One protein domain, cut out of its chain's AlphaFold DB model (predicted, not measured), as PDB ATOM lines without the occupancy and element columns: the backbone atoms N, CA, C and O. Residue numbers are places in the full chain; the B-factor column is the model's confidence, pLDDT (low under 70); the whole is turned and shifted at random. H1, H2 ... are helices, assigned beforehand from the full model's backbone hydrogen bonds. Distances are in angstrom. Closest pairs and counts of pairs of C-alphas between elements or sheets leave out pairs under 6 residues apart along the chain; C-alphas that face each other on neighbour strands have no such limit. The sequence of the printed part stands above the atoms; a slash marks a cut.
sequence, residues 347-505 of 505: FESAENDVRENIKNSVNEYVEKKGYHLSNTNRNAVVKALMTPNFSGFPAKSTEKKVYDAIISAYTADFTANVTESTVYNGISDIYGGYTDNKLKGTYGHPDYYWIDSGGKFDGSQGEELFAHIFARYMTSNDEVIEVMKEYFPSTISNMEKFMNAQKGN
ATOM      1  N   PHE A 347      25.875  41.644 109.191       83.06
ATOM      2  CA  PHE A 347      24.636  41.240 108.528       83.06
ATOM      3  C   PHE A 347      23.754  40.400 109.471       83.06
ATOM      4  O   PHE A 347      22.600  40.733 109.714       83.06
ATOM      5  N   GLU A 348      24.315  39.357 110.090       86.31
ATOM      6  CA  GLU A 348      23.577  38.517 111.045       86.31
ATOM      7  C   GLU A 348      23.194  39.281 112.321       86.31
ATOM      8  O   GLU A 348      22.112  39.073 112.870       86.31
ATOM      9  N   SER A 349      24.059  40.180 112.799       88.88
ATOM     10  CA  SER A 349      23.770  41.051 113.945       88.88
ATOM     11  C   SER A 349      22.571  41.956 113.656       88.88
ATOM     12  O   SER A 349      21.656  42.036 114.475       88.88
ATOM     13  N   ALA A 350      22.532  42.564 112.469       90.56
ATOM     14  CA  ALA A 350      21.455  43.451 112.046       90.56
ATOM     15  C   ALA A 350      20.157  42.679 111.828       90.56
ATOM     16  O   ALA A 350      19.101  43.118 112.279       90.56
ATOM     17  N   GLU A 351      20.228  41.497 111.209       92.25
ATOM     18  CA  GLU A 351      19.073  40.611 111.074       92.25
ATOM     19  C   GLU A 351      18.478  40.271 112.450       92.25
ATOM     20  O   GLU A 351      17.255  40.273 112.620       92.25
ATOM     21  N   ASN A 352      19.326  39.997 113.446       93.81
ATOM     22  CA  ASN A 352      18.890  39.699 114.807       93.81
ATOM     23  C   ASN A 352      18.271  40.913 115.507       93.81
ATOM     24  O   ASN A 352      17.209  40.763 116.113       93.81
ATOM     25  N   ASP A 353      18.881  42.095 115.391       95.88
ATOM     26  CA  ASP A 353      18.335  43.339 115.944       95.88
ATOM     27  C   ASP A 353      16.935  43.623 115.356       95.88
ATOM     28  O   ASP A 353      15.960  43.782 116.097       95.88
ATOM     29  N   VAL A 354      16.788  43.553 114.024       96.00
ATOM     30  CA  VAL A 354      15.492  43.722 113.337       96.00
ATOM     31  C   VAL A 354      14.480  42.676 113.804       96.00
ATOM     32  O   VAL A 354      13.332  43.007 114.115       96.00
ATOM     33  N   ARG A 355      14.885  41.402 113.882       97.12
ATOM     34  CA  ARG A 355      14.010  40.302 114.306       97.12
ATOM     35  C   ARG A 355      13.480  40.508 115.717       97.12
ATOM     36  O   ARG A 355      12.282  40.315 115.944       97.12
ATOM     37  N   GLU A 356      14.351  40.853 116.660       97.62
ATOM     38  CA  GLU A 356      13.963  41.046 118.056       97.62
ATOM     39  C   GLU A 356      13.087  42.292 118.218       97.62
ATOM     40  O   GLU A 356      12.074  42.219 118.915       97.62
ATOM     41  N   ASN A 357      13.359  43.376 117.487       96.75
ATOM     42  CA  ASN A 357      12.495  44.558 117.490       96.75
ATOM     43  C   ASN A 357      11.090  44.248 116.952       96.75
ATOM     44  O   ASN A 357      10.095  44.541 117.615       96.75
ATOM     45  N   ILE A 358      10.981  43.555 115.810       97.44
ATOM     46  CA  ILE A 358       9.684  43.124 115.261       97.44
ATOM     47  C   ILE A 358       8.944  42.225 116.258       97.44
ATOM     48  O   ILE A 358       7.740  42.374 116.477       97.44
ATOM     49  N   LYS A 359       9.650  41.275 116.872       97.50
ATOM     50  CA  LYS A 359       9.091  40.356 117.869       97.50
ATOM     51  C   LYS A 359       8.573  41.098 119.100       97.50
ATOM     52  O   LYS A 359       7.481  40.768 119.568       97.50
ATOM     53  N   ASN A 360       9.302  42.097 119.590       96.31
ATOM     54  CA  ASN A 360       8.867  42.945 120.697       96.31
ATOM     55  C   ASN A 360       7.593  43.711 120.322       96.31
ATOM     56  O   ASN A 360       6.588  43.574 121.019       96.31
ATOM     57  N   SER A 361       7.559  44.369 119.157       95.88
ATOM     58  CA  SER A 361       6.359  45.068 118.676       95.88
ATOM     59  C   SER A 361       5.153  44.128 118.512       95.88
ATOM     60  O   SER A 361       4.027  44.476 118.876       95.88
ATOM     61  N   VAL A 362       5.365  42.907 118.000       95.75
ATOM     62  CA  VAL A 362       4.320  41.870 117.900       95.75
ATOM     63  C   VAL A 362       3.789  41.497 119.285       95.75
ATOM     64  O   VAL A 362       2.572  41.419 119.465       95.75
ATOM     65  N   ASN A 363       4.670  41.259 120.260       94.31
ATOM     66  CA  ASN A 363       4.276  40.906 121.624       94.31
ATOM     67  C   ASN A 363       3.448  42.021 122.270       94.31
ATOM     68  O   ASN A 363       2.333  41.758 122.727       94.31
ATOM     69  N   GLU A 364       3.943  43.256 122.217       93.88
ATOM     70  CA  GLU A 364       3.275  44.433 122.775       93.88
ATOM     71  C   GLU A 364       1.897  44.660 122.150       93.88
ATOM     72  O   GLU A 364       0.912  44.888 122.859       93.88
ATOM     73  N   TYR A 365       1.782  44.547 120.824       92.62
ATOM     74  CA  TYR A 365       0.502  44.715 120.140       92.62
ATOM     75  C   TYR A 365      -0.515  43.643 120.553       92.62
ATOM     76  O   TYR A 365      -1.677  43.954 120.838       92.62
ATOM     77  N   VAL A 366      -0.088  42.376 120.594       91.31
ATOM     78  CA  VAL A 366      -0.938  41.238 120.978       91.31
ATOM     79  C   VAL A 366      -1.430  41.391 122.419       91.31
ATOM     80  O   VAL A 366      -2.613  41.167 122.685       91.31
ATOM     81  N   GLU A 367      -0.554  41.822 123.327       89.88
ATOM     82  CA  GLU A 367      -0.882  42.081 124.733       89.88
ATOM     83  C   GLU A 367      -1.849  43.257 124.883       89.88
ATOM     84  O   GLU A 367      -2.906  43.110 125.501       89.88
ATOM     85  N   LYS A 368      -1.574  44.386 124.221       90.69
ATOM     86  CA  LYS A 368      -2.434  45.582 124.230       90.69
ATOM     87  C   LYS A 368      -3.844  45.314 123.699       90.69
ATOM     88  O   LYS A 368      -4.799  45.959 124.130       90.69
ATOM     89  N   LYS A 369      -4.002  44.387 122.749       88.62
ATOM     90  CA  LYS A 369      -5.310  43.996 122.191       88.62
ATOM     91  C   LYS A 369      -6.020  42.895 122.980       88.62
ATOM     92  O   LYS A 369      -7.149  42.558 122.630       88.62
ATOM     93  N   GLY A 370      -5.395  42.349 124.024       83.31
ATOM     94  CA  GLY A 370      -5.971  41.274 124.832       83.31
ATOM     95  C   GLY A 370      -6.131  39.958 124.068       83.31
ATOM     96  O   GLY A 370      -6.997  39.150 124.399       83.31
ATOM     97  N   TYR A 371      -5.333  39.729 123.022       81.56
ATOM     98  CA  TYR A 371      -5.333  38.445 122.329       81.56
ATOM     99  C   TYR A 371      -4.694  37.382 123.230       81.56
ATOM    100  O   TYR A 371      -3.557  37.527 123.680       81.56
ATOM    101  N   HIS A 372      -5.420  36.292 123.495       71.38
ATOM    102  CA  HIS A 372      -4.900  35.198 124.314       71.38
ATOM    103  C   HIS A 372      -3.663  34.555 123.671       71.38
ATOM    104  O   HIS A 372      -3.668  34.238 122.480       71.38
ATOM    105  N   LEU A 373      -2.634  34.298 124.490       59.03
ATOM    106  CA  LEU A 373      -1.362  33.665 124.105       59.03
ATOM    107  C   LEU A 373      -1.533  32.361 123.305       59.03
ATOM    108  O   LEU A 373      -0.708  32.061 122.450       59.03
ATOM    109  N   SER A 374      -2.608  31.606 123.548       61.81
ATOM    110  CA  SER A 374      -2.898  30.336 122.873       61.81
ATOM    111  C   SER A 374      -3.430  30.476 121.442       61.81
ATOM    112  O   SER A 374      -3.458  29.485 120.719       61.81
ATOM    113  N   ASN A 375      -3.881  31.668 121.035       70.81
ATOM    114  CA  ASN A 375      -4.694  31.855 119.824       70.81
ATOM    115  C   ASN A 375      -3.992  32.649 118.712       70.81
ATOM    116  O   ASN A 375      -4.597  32.876 117.666       70.81
ATOM    117  N   THR A 376      -2.749  33.079 118.935       80.62
ATOM    118  CA  THR A 376      -1.960  33.828 117.952       80.62
ATOM    119  C   THR A 376      -0.579  33.213 117.839       80.62
ATOM    120  O   THR A 376       0.196  33.238 118.799       80.62
ATOM    121  N   ASN A 377      -0.221  32.723 116.655       90.81
ATOM    122  CA  ASN A 377       1.137  32.262 116.404       90.81
ATOM    123  C   ASN A 377       2.078  33.456 116.146       90.81
ATOM    124  O   ASN A 377       2.375  33.804 115.004       90.81
ATOM    125  N   ARG A 378       2.548  34.096 117.227       92.50
ATOM    126  CA  ARG A 378       3.430  35.282 117.178       92.50
ATOM    127  C   ARG A 378       4.690  35.032 116.340       92.50
ATOM    128  O   ARG A 378       5.040  35.845 115.491       92.50
ATOM    129  N   ASN A 379       5.311  33.863 116.511       94.00
ATOM    130  CA  ASN A 379       6.502  33.466 115.758       94.00
ATOM    131  C   ASN A 379       6.224  33.339 114.255       94.00
ATOM    132  O   ASN A 379       7.088  33.679 113.450       94.00
ATOM    133  N   ALA A 380       5.028  32.885 113.865       94.88
ATOM    134  CA  ALA A 380       4.642  32.864 112.459       94.88
ATOM    135  C   ALA A 380       4.553  34.281 111.883       94.88
ATOM    136  O   ALA A 380       5.003  34.481 110.761       94.88
ATOM    137  N   VAL A 381       4.035  35.260 112.637       96.25
ATOM    138  CA  VAL A 381       3.971  36.667 112.197       96.25
ATOM    139  C   VAL A 381       5.368  37.260 112.017       96.25
ATOM    140  O   VAL A 381       5.647  37.814 110.957       96.25
ATOM    141  N   VAL A 382       6.264  37.089 112.996       97.12
ATOM    142  CA  VAL A 382       7.662  37.557 112.892       97.12
ATOM    143  C   VAL A 382       8.351  36.918 111.684       97.12
ATOM    144  O   VAL A 382       8.932  37.612 110.855       97.12
ATOM    145  N   LYS A 383       8.227  35.592 111.532       96.31
ATOM    146  CA  LYS A 383       8.792  34.868 110.389       96.31
ATOM    147  C   LYS A 383       8.225  35.376 109.063       96.31
ATOM    148  O   LYS A 383       8.989  35.550 108.123       96.31
ATOM    149  N   ALA A 384       6.918  35.609 108.983       96.50
ATOM    150  CA  ALA A 384       6.253  36.113 107.787       96.50
ATOM    151  C   ALA A 384       6.762  37.497 107.367       96.50
ATOM    152  O   ALA A 384       6.982  37.720 106.181       96.50
ATOM    153  N   LEU A 385       6.985  38.402 108.325       96.25
ATOM    154  CA  LEU A 385       7.535  39.733 108.052       96.25
ATOM    155  C   LEU A 385       8.966  39.674 107.508       96.25
ATOM    156  O   LEU A 385       9.313  40.469 106.647       96.25
ATOM    157  N   MET A 386       9.768  38.709 107.957       94.25
ATOM    158  CA  MET A 386      11.160  38.544 107.516       94.25
ATOM    159  C   MET A 386      11.336  37.563 106.350       94.25
ATOM    160  O   MET A 386      12.460  37.270 105.956       94.25
ATOM    161  N   THR A 387      10.250  36.991 105.821       92.12
ATOM    162  CA  THR A 387      10.321  36.048 104.697       92.12
ATOM    163  C   THR A 387      10.094  36.802 103.384       92.12
ATOM    164  O   THR A 387       8.998  37.346 103.186       92.12
ATOM    165  N   PRO A 388      11.074  36.801 102.462       89.00
ATOM    166  CA  PRO A 388      10.887  37.314 101.111       89.00
ATOM    167  C   PRO A 388       9.682  36.682 100.416       89.00
ATOM    168  O   PRO A 388       9.457  35.476 100.530       89.00
ATOM    169  N   ASN A 389       8.915  37.482  99.675       85.69
ATOM    170  CA  ASN A 389       7.770  37.021  98.882       85.69
ATOM    171  C   ASN A 389       6.704  36.236  99.680       85.69
ATOM    172  O   ASN A 389       6.022  35.363  99.134       85.69
ATOM    173  N   PHE A 390       6.545  36.509 100.981       90.75
ATOM    174  CA  PHE A 390       5.518  35.854 101.792       90.75
ATOM    175  C   PHE A 390       4.109  36.097 101.223       90.75
ATOM    176  O   PHE A 390       3.667  37.234 101.072       90.75
ATOM    177  N   SER A 391       3.362  35.017 100.971       87.88
ATOM    178  CA  SER A 391       2.046  35.041 100.309       87.88
ATOM    179  C   SER A 391       0.898  35.614 101.155       87.88
ATOM    180  O   SER A 391      -0.255  35.605 100.723       87.88
ATOM    181  N   GLY A 392       1.184  36.077 102.373       89.94
ATOM    182  CA  GLY A 392       0.192  36.587 103.310       89.94
ATOM    183  C   GLY A 392      -0.486  35.500 104.151       89.94
ATOM    184  O   GLY A 392      -0.430  34.302 103.869       89.94
ATOM    185  N   PHE A 393      -1.151  35.944 105.216       94.12
ATOM    186  CA  PHE A 393      -2.002  35.103 106.059       94.12
ATOM    187  C   PHE A 393      -3.448  35.049 105.535       94.12
ATOM    188  O   PHE A 393      -3.888  35.980 104.855       94.12
ATOM    189  N   PRO A 394      -4.246  34.027 105.913       93.31
ATOM    190  CA  PRO A 394      -5.677  33.998 105.616       93.31
ATOM    191  C   PRO A 394      -6.383  35.265 106.117       93.31
ATOM    192  O   PRO A 394      -6.202  35.660 107.269       93.31
ATOM    193  N   ALA A 395      -7.240  35.867 105.285       90.69
ATOM    194  CA  ALA A 395      -7.809  37.202 105.517       90.69
ATOM    195  C   ALA A 395      -8.526  37.393 106.872       90.69
ATOM    196  O   ALA A 395      -8.574  38.499 107.397       90.69
ATOM    197  N   LYS A 396      -9.094  36.323 107.445       89.38
ATOM    198  CA  LYS A 396      -9.834  36.362 108.721       89.38
ATOM    199  C   LYS A 396      -9.017  35.901 109.936       89.38
ATOM    200  O   LYS A 396      -9.561  35.873 111.037       89.38
ATOM    201  N   SER A 397      -7.753  35.521 109.747       91.94
ATOM    202  CA  SER A 397      -6.886  35.039 110.830       91.94
ATOM    203  C   SER A 397      -6.483  36.164 111.788       91.94
ATOM    204  O   SER A 397      -6.428  37.337 111.409       91.94
ATOM    205  N   THR A 398      -6.194  35.807 113.039       90.81
ATOM    206  CA  THR A 398      -5.628  36.750 114.013       90.81
ATOM    207  C   THR A 398      -4.231  37.188 113.573       90.81
ATOM    208  O   THR A 398      -3.900  38.365 113.675       90.81
ATOM    209  N   GLU A 399      -3.454  36.278 112.986       93.88
ATOM    210  CA  GLU A 399      -2.126  36.532 112.432       93.88
ATOM    211  C   GLU A 399      -2.153  37.624 111.362       93.88
ATOM    212  O   GLU A 399      -1.324  38.525 111.423       93.88
ATOM    213  N   LYS A 400      -3.131  37.617 110.438       94.38
ATOM    214  CA  LYS A 400      -3.276  38.686 109.432       94.38
ATOM    215  C   LYS A 400      -3.491  40.051 110.080       94.38
ATOM    216  O   LYS A 400      -2.862  41.017 109.669       94.38
ATOM    217  N   LYS A 401      -4.348  40.127 111.106       92.81
ATOM    218  CA  LYS A 401      -4.632  41.388 111.814       92.81
ATOM    219  C   LYS A 401      -3.393  41.935 112.515       92.81
ATOM    220  O   LYS A 401      -3.154  43.133 112.456       92.81
ATOM    221  N   VAL A 402      -2.625  41.064 113.172       94.62
ATOM    222  CA  VAL A 402      -1.371  41.457 113.828       94.62
ATOM    223  C   VAL A 402      -0.338  41.867 112.779       94.62
ATOM    224  O   VAL A 402       0.224  42.945 112.892       94.62
ATOM    225  N   TYR A 403      -0.146  41.068 111.729       96.06
ATOM    226  CA  TYR A 403       0.769  41.360 110.622       96.06
ATOM    227  C   TYR A 403       0.502  42.738 109.990       96.06
ATOM    228  O   TYR A 403       1.412  43.557 109.902       96.06
ATOM    229  N   ASP A 404      -0.752  43.033 109.632       95.44
ATOM    230  CA  ASP A 404      -1.132  44.322 109.032       95.44
ATOM    231  C   ASP A 404      -0.947  45.495 109.991       95.44
ATOM    232  O   ASP A 404      -0.574  46.592 109.574       95.44
ATOM    233  N   ALA A 405      -1.220  45.277 111.278       95.06
ATOM    234  CA  ALA A 405      -1.056  46.305 112.289       95.06
ATOM    235  C   ALA A 405       0.418  46.642 112.534       95.06
ATOM    236  O   ALA A 405       0.733  47.816 112.692       95.06
ATOM    237  N   ILE A 406       1.307  45.643 112.527       96.31
ATOM    238  CA  ILE A 406       2.752  45.866 112.641       96.31
ATOM    239  C   ILE A 406       3.280  46.604 111.413       96.31
ATOM    240  O   ILE A 406       3.969  47.601 111.586       96.31
ATOM    241  N   ILE A 407       2.890  46.202 110.196       95.38
ATOM    242  CA  ILE A 407       3.243  46.958 108.981       95.38
ATOM    243  C   ILE A 407       2.780  48.408 109.106       95.38
ATOM    244  O   ILE A 407       3.573  49.322 108.934       95.38
ATOM    245  N   SER A 408       1.515  48.621 109.472       93.44
ATOM    246  CA  SER A 408       0.954  49.970 109.588       93.44
ATOM    247  C   SER A 408       1.666  50.815 110.649       93.44
ATOM    248  O   SER A 408       1.843  52.008 110.434       93.44
ATOM    249  N   ALA A 409       2.063  50.216 111.777       91.94
ATOM    250  CA  ALA A 409       2.788  50.905 112.840       91.94
ATOM    251  C   ALA A 409       4.179  51.349 112.368       91.94
ATOM    252  O   ALA A 409       4.478  52.534 112.423       91.94
ATOM    253  N   TYR A 410       4.972  50.438 111.798       91.81
ATOM    254  CA  TYR A 410       6.302  50.772 111.279       91.81
ATOM    255  C   TYR A 410       6.241  51.743 110.094       91.81
ATOM    256  O   TYR A 410       7.032  52.676 110.036       91.81
ATOM    257  N   THR A 411       5.293  51.578 109.161       89.44
ATOM    258  CA  THR A 411       5.097  52.560 108.082       89.44
ATOM    259  C   THR A 411       4.764  53.928 108.662       89.44
ATOM    260  O   THR A 411       5.311  54.921 108.193       89.44
ATOM    261  N   ALA A 412       3.896  54.005 109.676       87.50
ATOM    262  CA  ALA A 412       3.577  55.272 110.322       87.50
ATOM    263  C   ALA A 412       4.818  55.875 110.990       87.50
ATOM    264  O   ALA A 412       5.150  57.010 110.678       87.50
ATOM    265  N   ASP A 413       5.549  55.121 111.808       85.31
ATOM    266  CA  ASP A 413       6.740  55.616 112.511       85.31
ATOM    267  C   ASP A 413       7.821  56.097 111.530       85.31
ATOM    268  O   ASP A 413       8.370  57.187 111.681       85.31
ATOM    269  N   PHE A 414       8.056  55.352 110.448       86.44
ATOM    270  CA  PHE A 414       9.038  55.710 109.423       86.44
ATOM    271  C   PHE A 414       8.578  56.820 108.460       86.44
ATOM    272  O   PHE A 414       9.383  57.298 107.660       86.44
ATOM    273  N   THR A 415       7.308  57.244 108.505       79.06
ATOM    274  CA  THR A 415       6.771  58.342 107.669       79.06
ATOM    275  C   THR A 415       6.305  59.564 108.462       79.06
ATOM    276  O   THR A 415       6.138  60.629 107.867       79.06
ATOM    277  N   ALA A 416       6.098  59.446 109.779       61.78
ATOM    278  CA  ALA A 416       5.338  60.404 110.585       61.78
ATOM    279  C   ALA A 416       5.949  61.808 110.676       61.78
ATOM    280  O   ALA A 416       5.214  62.756 110.940       61.78
ATOM    281  N   ASN A 417       7.237  61.989 110.400       51.06
ATOM    282  CA  ASN A 417       7.880  63.285 110.564       51.06
ATOM    283  C   ASN A 417       8.559  63.704 109.270       51.06
ATOM    284  O   ASN A 417       9.675  63.301 109.015       51.06
ATOM    285  N   VAL A 418       7.938  64.551 108.448       47.81
ATOM    286  CA  VAL A 418       8.612  65.106 107.252       47.81
ATOM    287  C   VAL A 418       9.688  66.127 107.660       47.81
ATOM    288  O   VAL A 418      10.711  66.240 106.993       47.81
ATOM    289  N   THR A 419       9.526  66.780 108.818       46.06
ATOM    290  CA  THR A 419      10.542  67.649 109.441       46.06
ATOM    291  C   THR A 419      11.612  66.888 110.240       46.06
ATOM    292  O   THR A 419      12.674  67.453 110.473       46.06
ATOM    293  N   GLU A 420      11.381  65.613 110.595       46.06
ATOM    294  CA  GLU A 420      12.372  64.694 111.209       46.06
ATOM    295  C   GLU A 420      12.643  63.451 110.332       46.06
ATOM    296  O   GLU A 420      13.187  62.450 110.799       46.06
ATOM    297  N   SER A 421      12.321  63.504 109.029       48.47
ATOM    298  CA  SER A 421      12.467  62.374 108.075       48.47
ATOM    299  C   SER A 421      13.933  62.004 107.821       48.47
ATOM    300  O   SER A 421      14.261  61.116 107.038       48.47
ATOM    301  N   THR A 422      14.809  62.704 108.528       62.62
ATOM    302  CA  THR A 422      16.256  62.701 108.518       62.62
ATOM    303  C   THR A 422      16.821  61.616 109.436       62.62
ATOM    304  O   THR A 422      17.921  61.124 109.179       62.62
ATOM    305  N   VAL A 423      16.055  61.218 110.465       69.00
ATOM    306  CA  VAL A 423      16.456  60.239 111.485       69.00
ATOM    307  C   VAL A 423      16.176  58.810 111.028       69.00
ATOM    308  O   VAL A 423      17.043  57.942 111.111       69.00
ATOM    309  N   TYR A 424      14.975  58.561 110.503       81.06
ATOM    310  CA  TYR A 424      14.505  57.202 110.218       81.06
ATOM    311  C   TYR A 424      14.785  56.712 108.800       81.06
ATOM    312  O   TYR A 424      14.515  55.551 108.521       81.06
ATOM    313  N   ASN A 425      15.324  57.538 107.899       81.06
ATOM    314  CA  ASN A 425      15.542  57.142 106.504       81.06
ATOM    315  C   ASN A 425      16.435  55.894 106.383       81.06
ATOM    316  O   ASN A 425      16.020  54.924 105.763       81.06
ATOM    317  N   GLY A 426      17.606  55.891 107.029       85.62
ATOM    318  CA  GLY A 426      18.524  54.756 107.002       85.62
ATOM    319  C   GLY A 426      17.948  53.559 107.751       85.62
ATOM    320  O   GLY A 426      18.007  52.441 107.263       85.62
ATOM    321  N   ILE A 427      17.294  53.785 108.893       90.06
ATOM    322  CA  ILE A 427      16.650  52.716 109.675       90.06
ATOM    323  C   ILE A 427      15.575  52.007 108.840       90.06
ATOM    324  O   ILE A 427      15.587  50.785 108.720       90.06
ATOM    325  N   SER A 428      14.681  52.785 108.230       90.38
ATOM    326  CA  SER A 428      13.634  52.318 107.323       90.38
ATOM    327  C   SER A 428      14.201  51.499 106.174       90.38
ATOM    328  O   SER A 428      13.635  50.469 105.821       90.38
ATOM    329  N   ASP A 429      15.302  51.959 105.592       89.69
ATOM    330  CA  ASP A 429      15.931  51.306 104.453       89.69
ATOM    331  C   ASP A 429      16.431  49.902 104.814       89.69
ATOM    332  O   ASP A 429      16.075  48.910 104.176       89.69
ATOM    333  N   ILE A 430      17.130  49.789 105.946       91.44
ATOM    334  CA  ILE A 430      17.626  48.507 106.457       91.44
ATOM    335  C   ILE A 430      16.480  47.581 106.877       91.44
ATOM    336  O   ILE A 430      16.511  46.382 106.588       91.44
ATOM    337  N   TYR A 431      15.430  48.115 107.505       93.94
ATOM    338  CA  TYR A 431      14.218  47.344 107.802       93.94
ATOM    339  C   TYR A 431      13.537  46.850 106.523       93.94
ATOM    340  O   TYR A 431      13.123  45.688 106.461       93.94
ATOM    341  N   GLY A 432      13.474  47.683 105.484       92.31
ATOM    342  CA  GLY A 432      13.024  47.298 104.151       92.31
ATOM    343  C   GLY A 432      13.860  46.146 103.601       92.31
ATOM    344  O   GLY A 432      13.303  45.151 103.137       92.31
ATOM    345  N   GLY A 433      15.178  46.212 103.778       91.19
ATOM    346  CA  GLY A 433      16.114  45.179 103.355       91.19
ATOM    347  C   GLY A 433      15.912  43.812 104.001       91.19
ATOM    348  O   GLY A 433      15.958  42.805 103.295       91.19
ATOM    349  N   TYR A 434      15.622  43.747 105.304       92.31
ATOM    350  CA  TYR A 434      15.365  42.479 106.015       92.31
ATOM    351  C   TYR A 434      13.910  42.012 105.969       92.31
ATOM    352  O   TYR A 434      13.594  40.901 106.404       92.31
ATOM    353  N   THR A 435      13.006  42.847 105.464       93.44
ATOM    354  CA  THR A 435      11.579  42.523 105.382       93.44
ATOM    355  C   THR A 435      11.052  42.507 103.963       93.44
ATOM    356  O   THR A 435       9.844  42.361 103.771       93.44
ATOM    357  N   ASP A 436      11.924  42.599 102.954       90.62
ATOM    358  CA  ASP A 436      11.520  42.643 101.547       90.62
ATOM    359  C   ASP A 436      10.434  43.721 101.363       90.62
ATOM    360  O   ASP A 436       9.271  43.456 101.043       90.62
ATOM    361  N   ASN A 437      10.824  44.936 101.769       91.94
ATOM    362  CA  ASN A 437      10.075  46.185 101.702       91.94
ATOM    363  C   ASN A 437       8.702  46.207 102.402       91.94
ATOM    364  O   ASN A 437       7.915  47.129 102.168       91.94
ATOM    365  N   LYS A 438       8.402  45.240 103.281       93.19
ATOM    366  CA  LYS A 438       7.155  45.226 104.073       93.19
ATOM    367  C   LYS A 438       7.159  46.310 105.144       93.19
ATOM    368  O   LYS A 438       6.124  46.928 105.371       93.19
ATOM    369  N   LEU A 439       8.298  46.524 105.800       93.25
ATOM    370  CA  LEU A 439       8.496  47.572 106.799       93.25
ATOM    371  C   LEU A 439       9.384  48.661 106.191       93.25
ATOM    372  O   LEU A 439      10.600  48.602 106.315       93.25
ATOM    373  N   LYS A 440       8.773  49.624 105.496       89.00
ATOM    374  CA  LYS A 440       9.472  50.767 104.894       89.00
ATOM    375  C   LYS A 440       8.688  52.065 105.057       89.00
ATOM    376  O   LYS A 440       7.454  52.055 105.103       89.00
ATOM    377  N   GLY A 441       9.427  53.160 105.134       84.81
ATOM    378  CA  GLY A 441       8.956  54.536 105.092       84.81
ATOM    379  C   GLY A 441       9.085  55.149 103.699       84.81
ATOM    380  O   GLY A 441       8.881  54.481 102.685       84.81
ATOM    381  N   THR A 442       9.401  56.446 103.660       77.50
ATOM    382  CA  THR A 442       9.463  57.241 102.419       77.50
ATOM    383  C   THR A 442      10.668  56.897 101.544       77.50
ATOM    384  O   THR A 442      10.552  56.900 100.321       77.50
ATOM    385  N   TYR A 443      11.812  56.602 102.163       76.19
ATOM    386  CA  TYR A 443      13.051  56.249 101.471       76.19
ATOM    387  C   TYR A 443      13.226  54.728 101.433       76.19
ATOM    388  O   TYR A 443      12.895  54.041 102.404       76.19
ATOM    389  N   GLY A 444      13.740  54.220 100.313       77.62
ATOM    390  CA  GLY A 444      14.159  52.830 100.191       77.62
ATOM    391  C   GLY A 444      14.467  52.395  98.761       77.62
ATOM    392  O   GLY A 444      14.268  53.147  97.803       77.62
ATOM    393  N   HIS A 445      14.899  51.148  98.623       84.31
ATOM    394  CA  HIS A 445      15.243  50.537  97.339       84.31
ATOM    395  C   HIS A 445      14.083  49.736  96.714       84.31
ATOM    396  O   HIS A 445      13.144  49.328  97.408       84.31
ATOM    397  N   PRO A 446      14.106  49.486  95.390       84.69
ATOM    398  CA  PRO A 446      13.142  48.597  94.743       84.69
ATOM    399  C   PRO A 446      13.288  47.144  95.224       84.69
ATOM    400  O   PRO A 446      14.370  46.718  95.608       84.69
ATOM    401  N   ASP A 447      12.213  46.355  95.140       81.38
ATOM    402  CA  ASP A 447      12.143  44.998  95.721       81.38
ATOM    403  C   ASP A 447      13.247  44.040  95.225       81.38
ATOM    404  O   ASP A 447      13.692  43.161  95.956       81.38
ATOM    405  N   TYR A 448      13.739  44.229  93.996       82.44
ATOM    406  CA  TYR A 448      14.811  43.405  93.424       82.44
ATOM    407  C   TYR A 448      16.209  43.724  93.973       82.44
ATOM    408  O   TYR A 448      17.154  43.021  93.632       82.44
ATOM    409  N   TYR A 449      16.363  44.798  94.750       85.38
ATOM    410  CA  TYR A 449      17.656  45.213  95.291       85.38
ATOM    411  C   TYR A 449      18.138  44.266  96.390       85.38
ATOM    412  O   TYR A 449      19.294  43.867  96.413       85.38
ATOM    413  N   TRP A 450      17.216  43.857  97.260       87.06
ATOM    414  CA  TRP A 450      17.524  43.129  98.489       87.06
ATOM    415  C   TRP A 450      17.712  41.624  98.304       87.06
ATOM    416  O   TRP A 450      18.206  40.944  99.210       87.06
ATOM    417  N   ILE A 451      17.219  41.083  97.187       85.06
ATOM    418  CA  ILE A 451      16.987  39.652  96.991       85.06
ATOM    419  C   ILE A 451      17.635  39.192  95.684       85.06
ATOM    420  O   ILE A 451      17.430  39.780  94.624       85.06
ATOM    421  N   ASP A 452      18.368  38.082  95.746       82.31
ATOM    422  CA  ASP A 452      18.966  37.446  94.579       82.31
ATOM    423  C   ASP A 452      17.935  36.732  93.679       82.31
ATOM    424  O   ASP A 452      16.767  36.525  94.014       82.31
ATOM    425  N   SER A 453      18.387  36.265  92.511       80.62
ATOM    426  CA  SER A 453      17.544  35.483  91.585       80.62
ATOM    427  C   SER A 453      16.969  34.181  92.178       80.62
ATOM    428  O   SER A 453      16.064  33.587  91.593       80.62
ATOM    429  N   GLY A 454      17.491  33.725  93.321       80.81
ATOM    430  CA  GLY A 454      17.032  32.556  94.065       80.81
ATOM    431  C   GLY A 454      16.029  32.875  95.178       80.81
ATOM    432  O   GLY A 454      15.619  31.954  95.888       80.81
ATOM    433  N   GLY A 455      15.624  34.138  95.341       79.69
ATOM    434  CA  GLY A 455      14.667  34.547  96.366       79.69
ATOM    435  C   GLY A 455      15.274  34.676  97.768       79.69
ATOM    436  O   GLY A 455      14.527  34.622  98.747       79.69
ATOM    437  N   LYS A 456      16.602  34.803  97.888       80.62
ATOM    438  CA  LYS A 456      17.310  34.957  99.169       80.62
ATOM    439  C   LYS A 456      17.938  36.336  99.301       80.62
ATOM    440  O   LYS A 456      18.343  36.923  98.306       80.62
ATOM    441  N   PHE A 457      18.071  36.814 100.536       81.94
ATOM    442  CA  PHE A 457      18.840  38.023 100.811       81.94
ATOM    443  C   PHE A 457      20.292  37.854 100.372       81.94
ATOM    444  O   PHE A 457      20.914  36.820 100.633       81.94
ATOM    445  N   ASP A 458      20.811  38.860  99.679       77.44
ATOM    446  CA  ASP A 458      22.065  38.754  98.943       77.44
ATOM    447  C   ASP A 458      23.251  39.465  99.626       77.44
ATOM    448  O   ASP A 458      24.372  39.412  99.116       77.44
ATOM    449  N   GLY A 459      23.008  40.068 100.794       78.75
ATOM    450  CA  GLY A 459      24.003  40.749 101.621       78.75
ATOM    451  C   GLY A 459      23.989  42.275 101.509       78.75
ATOM    452  O   GLY A 459      24.573  42.912 102.382       78.75
ATOM    453  N   SER A 460      23.284  42.851 100.527       83.69
ATOM    454  CA  SER A 460      23.151  44.308 100.321       83.69
ATOM    455  C   SER A 460      22.693  45.070 101.571       83.69
ATOM    456  O   SER A 460      23.094  46.204 101.800       83.69
ATOM    457  N   GLN A 461      21.930  44.425 102.456       87.06
ATOM    458  CA  GLN A 461      21.493  44.987 103.736       87.06
ATOM    459  C   GLN A 461      22.664  45.398 104.643       87.06
ATOM    460  O   GLN A 461      22.565  46.375 105.381       87.06
ATOM    461  N   GLY A 462      23.757  44.627 104.633       83.56
ATOM    462  CA  GLY A 462      24.951  44.927 105.423       83.56
ATOM    463  C   GLY A 462      25.743  46.099 104.845       83.56
ATOM    464  O   GLY A 462      26.202  46.951 105.608       83.56
ATOM    465  N   GLU A 463      25.848  46.153 103.514       84.62
ATOM    466  CA  GLU A 463      26.511  47.227 102.764       84.62
ATOM    467  C   GLU A 463      25.806  48.572 103.013       84.62
ATOM    468  O   GLU A 463      26.439  49.546 103.423       84.62
ATOM    469  N   GLU A 464      24.478  48.594 102.875       89.25
ATOM    470  CA  GLU A 464      23.645  49.771 103.148       89.25
ATOM    471  C   GLU A 464      23.743  50.232 104.602       89.25
ATOM    472  O   GLU A 464      23.889  51.422 104.892       89.25
ATOM    473  N   LEU A 465      23.695  49.292 105.553       89.38
ATOM    474  CA  LEU A 465      23.760  49.636 106.971       89.38
ATOM    475  C   LEU A 465      25.100  50.296 107.305       89.38
ATOM    476  O   LEU A 465      25.134  51.292 108.034       89.38
ATOM    477  N   PHE A 466      26.197  49.773 106.748       88.50
ATOM    478  CA  PHE A 466      27.506  50.393 106.895       88.50
ATOM    479  C   PHE A 466      27.539  51.795 106.293       88.50
ATOM    480  O   PHE A 466      27.972  52.720 106.979       88.50
ATOM    481  N   ALA A 467      27.056  51.965 105.063       91.19
ATOM    482  CA  ALA A 467      27.034  53.252 104.382       91.19
ATOM    483  C   ALA A 467      26.248  54.311 105.173       91.19
ATOM    484  O   ALA A 467      26.760  55.409 105.417       91.19
ATOM    485  N   HIS A 468      25.055  53.965 105.674       91.62
ATOM    486  CA  HIS A 468      24.257  54.845 106.534       91.62
ATOM    487  C   HIS A 468      24.998  55.218 107.821       91.62
ATOM    488  O   HIS A 468      25.124  56.407 108.122       91.62
ATOM    489  N   ILE A 469      25.529  54.242 108.565       89.94
ATOM    490  CA  ILE A 469      26.246  54.504 109.825       89.94
ATOM    491  C   ILE A 469      27.494  55.354 109.573       89.94
ATOM    492  O   ILE A 469      27.702  56.364 110.251       89.94
ATOM    493  N   PHE A 470      28.314  54.973 108.594       91.62
ATOM    494  CA  PHE A 470      29.537  55.681 108.235       91.62
ATOM    495  C   PHE A 470      29.240  57.146 107.913       91.62
ATOM    496  O   PHE A 470      29.875  58.035 108.483       91.62
ATOM    497  N   ALA A 471      28.222  57.405 107.087       92.44
ATOM    498  CA  ALA A 471      27.792  58.759 106.774       92.44
ATOM    499  C   ALA A 471      27.452  59.558 108.036       92.44
ATOM    500  O   ALA A 471      27.924  60.683 108.185       92.44
ATOM    501  N   ARG A 472      26.706  58.973 108.988       89.81
ATOM    502  CA  ARG A 472      26.312  59.681 110.220       89.81
ATOM    503  C   ARG A 472      27.501  60.069 111.090       89.81
ATOM    504  O   ARG A 472      27.519  61.190 111.601       89.81
ATOM    505  N   TYR A 473      28.490  59.186 111.230       88.81
ATOM    506  CA  TYR A 473      29.712  59.493 111.979       88.81
ATOM    507  C   TYR A 473      30.612  60.501 111.253       88.81
ATOM    508  O   TYR A 473      31.244  61.323 111.915       88.81
ATOM    509  N   MET A 474      30.652  60.483 109.918       90.44
ATOM    510  CA  MET A 474      31.389  61.483 109.134       90.44
ATOM    511  C   MET A 474      30.752  62.873 109.214       90.44
ATOM    512  O   MET A 474      31.466  63.871 109.249       90.44
ATOM    513  N   THR A 475      29.421  62.950 109.283       85.31
ATOM    514  CA  THR A 475      28.683  64.221 109.380       85.31
ATOM    515  C   THR A 475      28.392  64.654 110.822       85.31
ATOM    516  O   THR A 475      27.656  65.618 111.021       85.31
ATOM    517  N   SER A 476      28.910  63.944 111.833       81.25
ATOM    518  CA  SER A 476      28.671  64.209 113.266       81.25
ATOM    519  C   SER A 476      27.185  64.354 113.632       81.25
ATOM    520  O   SER A 476      26.794  65.237 114.401       81.25
ATOM    521  N   ASN A 477      26.331  63.496 113.065       78.12
ATOM    522  CA  ASN A 477      24.888  63.532 113.306       78.12
ATOM    523  C   ASN A 477      24.515  62.685 114.537       78.12
ATOM    524  O   ASN A 477      23.858  61.652 114.418       78.12
ATOM    525  N   ASP A 478      24.984  63.121 115.711       79.62
ATOM    526  CA  ASP A 478      24.911  62.364 116.971       79.62
ATOM    527  C   ASP A 478      23.468  61.958 117.341       79.62
ATOM    528  O   ASP A 478      23.246  60.843 117.794       79.62
ATOM    529  N   GLU A 479      22.472  62.807 117.074       79.31
ATOM    530  CA  GLU A 479      21.053  62.498 117.321       79.31
ATOM    531  C   GLU A 479      20.580  61.270 116.531       79.31
ATOM    532  O   GLU A 479      19.980  60.358 117.095       79.31
ATOM    533  N   VAL A 480      20.903  61.208 115.235       83.12
ATOM    534  CA  VAL A 480      20.542  60.059 114.394       83.12
ATOM    535  C   VAL A 480      21.320  58.818 114.813       83.12
ATOM    536  O   VAL A 480      20.761  57.726 114.814       83.12
ATOM    537  N   ILE A 481      22.586  58.972 115.207       85.44
ATOM    538  CA  ILE A 481      23.403  57.861 115.713       85.44
ATOM    539  C   ILE A 481      22.761  57.241 116.958       85.44
ATOM    540  O   ILE A 481      22.692  56.016 117.046       85.44
ATOM    541  N   GLU A 482      22.272  58.051 117.900       87.62
ATOM    542  CA  GLU A 482      21.613  57.532 119.102       87.62
ATOM    543  C   GLU A 482      20.327  56.770 118.765       87.62
ATOM    544  O   GLU A 482      20.143  55.658 119.253       87.62
ATOM    545  N   VAL A 483      19.498  57.266 117.838       88.69
ATOM    546  CA  VAL A 483      18.314  56.508 117.395       88.69
ATOM    547  C   VAL A 483      18.716  55.224 116.661       88.69
ATOM    548  O   VAL A 483      18.144  54.163 116.901       88.69
ATOM    549  N   MET A 484      19.751  55.253 115.818       89.94
ATOM    550  CA  MET A 484      20.255  54.032 115.179       89.94
ATOM    551  C   MET A 484      20.759  53.007 116.210       89.94
ATOM    552  O   MET A 484      20.592  51.812 115.982       89.94
ATOM    553  N   LYS A 485      21.320  53.433 117.351       92.12
ATOM    554  CA  LYS A 485      21.723  52.539 118.458       92.12
ATOM    555  C   LYS A 485      20.545  51.889 119.168       92.12
ATOM    556  O   LYS A 485      20.706  50.783 119.674       92.12
ATOM    557  N   GLU A 486      19.380  52.524 119.188       91.88
ATOM    558  CA  GLU A 486      18.161  51.904 119.714       91.88
ATOM    559  C   GLU A 486      17.664  50.781 118.796       91.88
ATOM    560  O   GLU A 486      17.248  49.725 119.272       91.88
ATOM    561  N   TYR A 487      17.758  50.978 117.477       93.06
ATOM    562  CA  TYR A 487      17.292  50.007 116.484       93.06
ATOM    563  C   TYR A 487      18.309  48.903 116.175       93.06
ATOM    564  O   TYR A 487      17.905  47.781 115.882       93.06
ATOM    565  N   PHE A 488      19.609  49.198 116.261       93.25
ATOM    566  CA  PHE A 488      20.701  48.283 115.912       93.25
ATOM    567  C   PHE A 488      21.777  48.187 117.016       93.25
ATOM    568  O   PHE A 488      22.968  48.400 116.748       93.25
ATOM    569  N   PRO A 489      21.401  47.902 118.279       93.88
ATOM    570  CA  PRO A 489      22.312  47.998 119.419       93.88
ATOM    571  C   PRO A 489      23.483  47.015 119.334       93.88
ATOM    572  O   PRO A 489      24.633  47.390 119.587       93.88
ATOM    573  N   SER A 490      23.215  45.752 118.983       90.62
ATOM    574  CA  SER A 490      24.273  44.741 118.889       90.62
ATOM    575  C   SER A 490      25.175  45.017 117.690       90.62
ATOM    576  O   SER A 490      26.404  44.955 117.795       90.62
ATOM    577  N   THR A 491      24.562  45.425 116.581       88.69
ATOM    578  CA  THR A 491      25.256  45.686 115.329       88.69
ATOM    579  C   THR A 491      26.208  46.865 115.428       88.69
ATOM    580  O   THR A 491      27.385  46.723 115.092       88.69
ATOM    581  N   ILE A 492      25.744  48.008 115.943       89.50
ATOM    582  CA  ILE A 492      26.590  49.196 116.105       89.50
ATOM    583  C   ILE A 492      27.721  48.911 117.090       89.50
ATOM    584  O   ILE A 492      28.869  49.241 116.800       89.50
ATOM    585  N   SER A 493      27.446  48.214 118.199       87.75
ATOM    586  CA  SER A 493      28.500  47.808 119.137       87.75
ATOM    587  C   SER A 493      29.584  46.967 118.455       87.75
ATOM    588  O   SER A 493      30.779  47.158 118.699       87.75
ATOM    589  N   ASN A 494      29.188  46.036 117.588       82.69
ATOM    590  CA  ASN A 494      30.124  45.206 116.841       82.69
ATOM    591  C   ASN A 494      30.906  46.025 115.809       82.69
ATOM    592  O   ASN A 494      32.135  45.928 115.770       82.69
ATOM    593  N   MET A 495      30.242  46.899 115.054       83.00
ATOM    594  CA  MET A 495      30.896  47.815 114.117       83.00
ATOM    595  C   MET A 495      31.926  48.713 114.798       83.00
ATOM    596  O   MET A 495      33.057  48.804 114.327       83.00
ATOM    597  N   GLU A 496      31.592  49.325 115.935       85.25
ATOM    598  CA  GLU A 496      32.521  50.172 116.685       85.25
ATOM    599  C   GLU A 496      33.760  49.390 117.141       85.25
ATOM    600  O   GLU A 496      34.879  49.901 117.047       85.25
ATOM    601  N   LYS A 497      33.608  48.136 117.590       81.56
ATOM    602  CA  LYS A 497      34.757  47.275 117.931       81.56
ATOM    603  C   LYS A 497      35.647  47.028 116.715       81.56
ATOM    604  O   LYS A 497      36.866  47.174 116.825       81.56
ATOM    605  N   PHE A 498      35.060  46.689 115.564       77.88
ATOM    606  CA  PHE A 498      35.820  46.468 114.331       77.88
ATOM    607  C   PHE A 498      36.552  47.720 113.879       77.88
ATOM    608  O   PHE A 498      37.746  47.661 113.587       77.88
ATOM    609  N   MET A 499      35.856  48.854 113.853       81.38
ATOM    610  CA  MET A 499      36.419  50.123 113.420       81.38
ATOM    611  C   MET A 499      37.552  50.573 114.353       81.38
ATOM    612  O   MET A 499      38.602  51.005 113.885       81.38
ATOM    613  N   ASN A 500      37.407  50.393 115.670       82.31
ATOM    614  CA  ASN A 500      38.467  50.708 116.632       82.31
ATOM    615  C   ASN A 500      39.696  49.799 116.487       82.31
ATOM    616  O   ASN A 500      40.824  50.272 116.636       82.31
ATOM    617  N   ALA A 501      39.512  48.519 116.147       77.56
ATOM    618  CA  ALA A 501      40.624  47.603 115.889       77.56
ATOM    619  C   ALA A 501      41.483  48.031 114.683       77.56
ATOM    620  O   ALA A 501      42.668  47.701 114.630       77.56
ATOM    621  N   GLN A 502      40.927  48.803 113.741       72.06
ATOM    622  CA  GLN A 502      41.684  49.329 112.600       72.06
ATOM    623  C   GLN A 502      42.703  50.399 113.002       72.06
ATOM    624  O   GLN A 502      43.734  50.510 112.353       72.06
ATOM    625  N   LYS A 503      42.448  51.156 114.075       67.62
ATOM    626  CA  LYS A 503      43.356  52.207 114.565       67.62
ATOM    627  C   LYS A 503      44.577  51.648 115.310       67.62
ATOM    628  O   LYS A 503      45.580  52.338 115.451       67.62
ATOM    629  N   GLY A 504      44.468  50.434 115.852       56.28
ATOM    630  CA  GLY A 504      45.512  49.795 116.662       56.28
ATOM    631  C   GLY A 504      46.587  49.039 115.871       56.28
ATOM    632  O   GLY A 504      47.492  48.487 116.496       56.28
ATOM    633  N   ASN A 505      46.478  48.994 114.539       41.00
ATOM    634  CA  ASN A 505      47.431  48.377 113.606       41.00
ATOM    635  C   ASN A 505      48.103  49.444 112.743       41.00
ATOM    636  O   ASN A 505      49.204  49.144 112.227       41.00
TER     637      ASN A 505
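AT A GLANCE: This is residues 347 to 505 of the 505 residues of an uncharacterized protein of Anaerocolumna jejuensis DSM 15929 (UniProt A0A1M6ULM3). Two long helices, H1 and H7, overlap near the first turns of each and run on from there in opposite directions, making a long rail along the domain. H2 and H3 pack on the far part of H1, while H4, H5 and H6 fold back and forth beside its beginning, their centres a triangle; residues 496 to 505, mostly in H7, stick out at one end. The printed part has 159 residues with seven named helices, H1 to H7 in order, and no named strand: the class is all helix. The whole is compact, with a radius of gyration of the C-alphas of 16.5 A, yet elongated, spanning 56 by 36 by 29 A.

HOW THE PARTS SIT: Start at H1, residues 347 to 368, the hub, which touches the six other helices. With residues 355 to 363 it touches H2, residues 378 to 385, at a steep tilt of 52 degrees; the closest C-alphas, of Lys 359 and Val 382, are 5.9 A apart. Next look at H3, residues 398 to 415, whose Ile 406 comes within 6.8 A of Val 362 of H1, C-alpha to C-alpha. H4, residues 424 to 435, H5, residues 460 to 474, and H6, residues 478 to 487, form an up and down bundle, each running against the one before. H4 and H5 touch as a hairpin at a shallow tilt of 15 degrees, with the closest C-alphas, of Gly 433 and Gln 461, 5.4 A apart. H5 and H6 are a hairpin too, closest at the C-alphas of Arg 472 and Ile 481, 6.5 A apart. H7, residues 489 to 503, touches H1 at a shallow tilt of 22 degrees, opposite ways; the closest C-alphas, of Ser 349 and Thr 491, are 5.1 A apart. H3 and H5 are apart. Every O i to N i+4 pair is within hydrogen-bond range in H1 to H6; in H7 it is 10 of 11.

IN THESE COORDINATES: Find C-alpha 347 at (24.636, 41.240, 108.528); from there H1 runs 31.6 A to C-alpha 368 at (-2.434, 45.582, 124.230). H3 measures 25.7 A and H5 21.0 A. H7 runs 22.0 A to C-alpha 503 at (43.356, 52.207, 114.565).

THE WHOLE: The C-alphas farthest apart, of Lys 396 and Asn 505, are 58.7 A from each other. The printed part has no cut; the links H2 to H3 and H4 to H5 are long, with 12 and 24 residues. The pLDDT is under 70 at residues 373 to 374, 416 to 423 and 503 to 505.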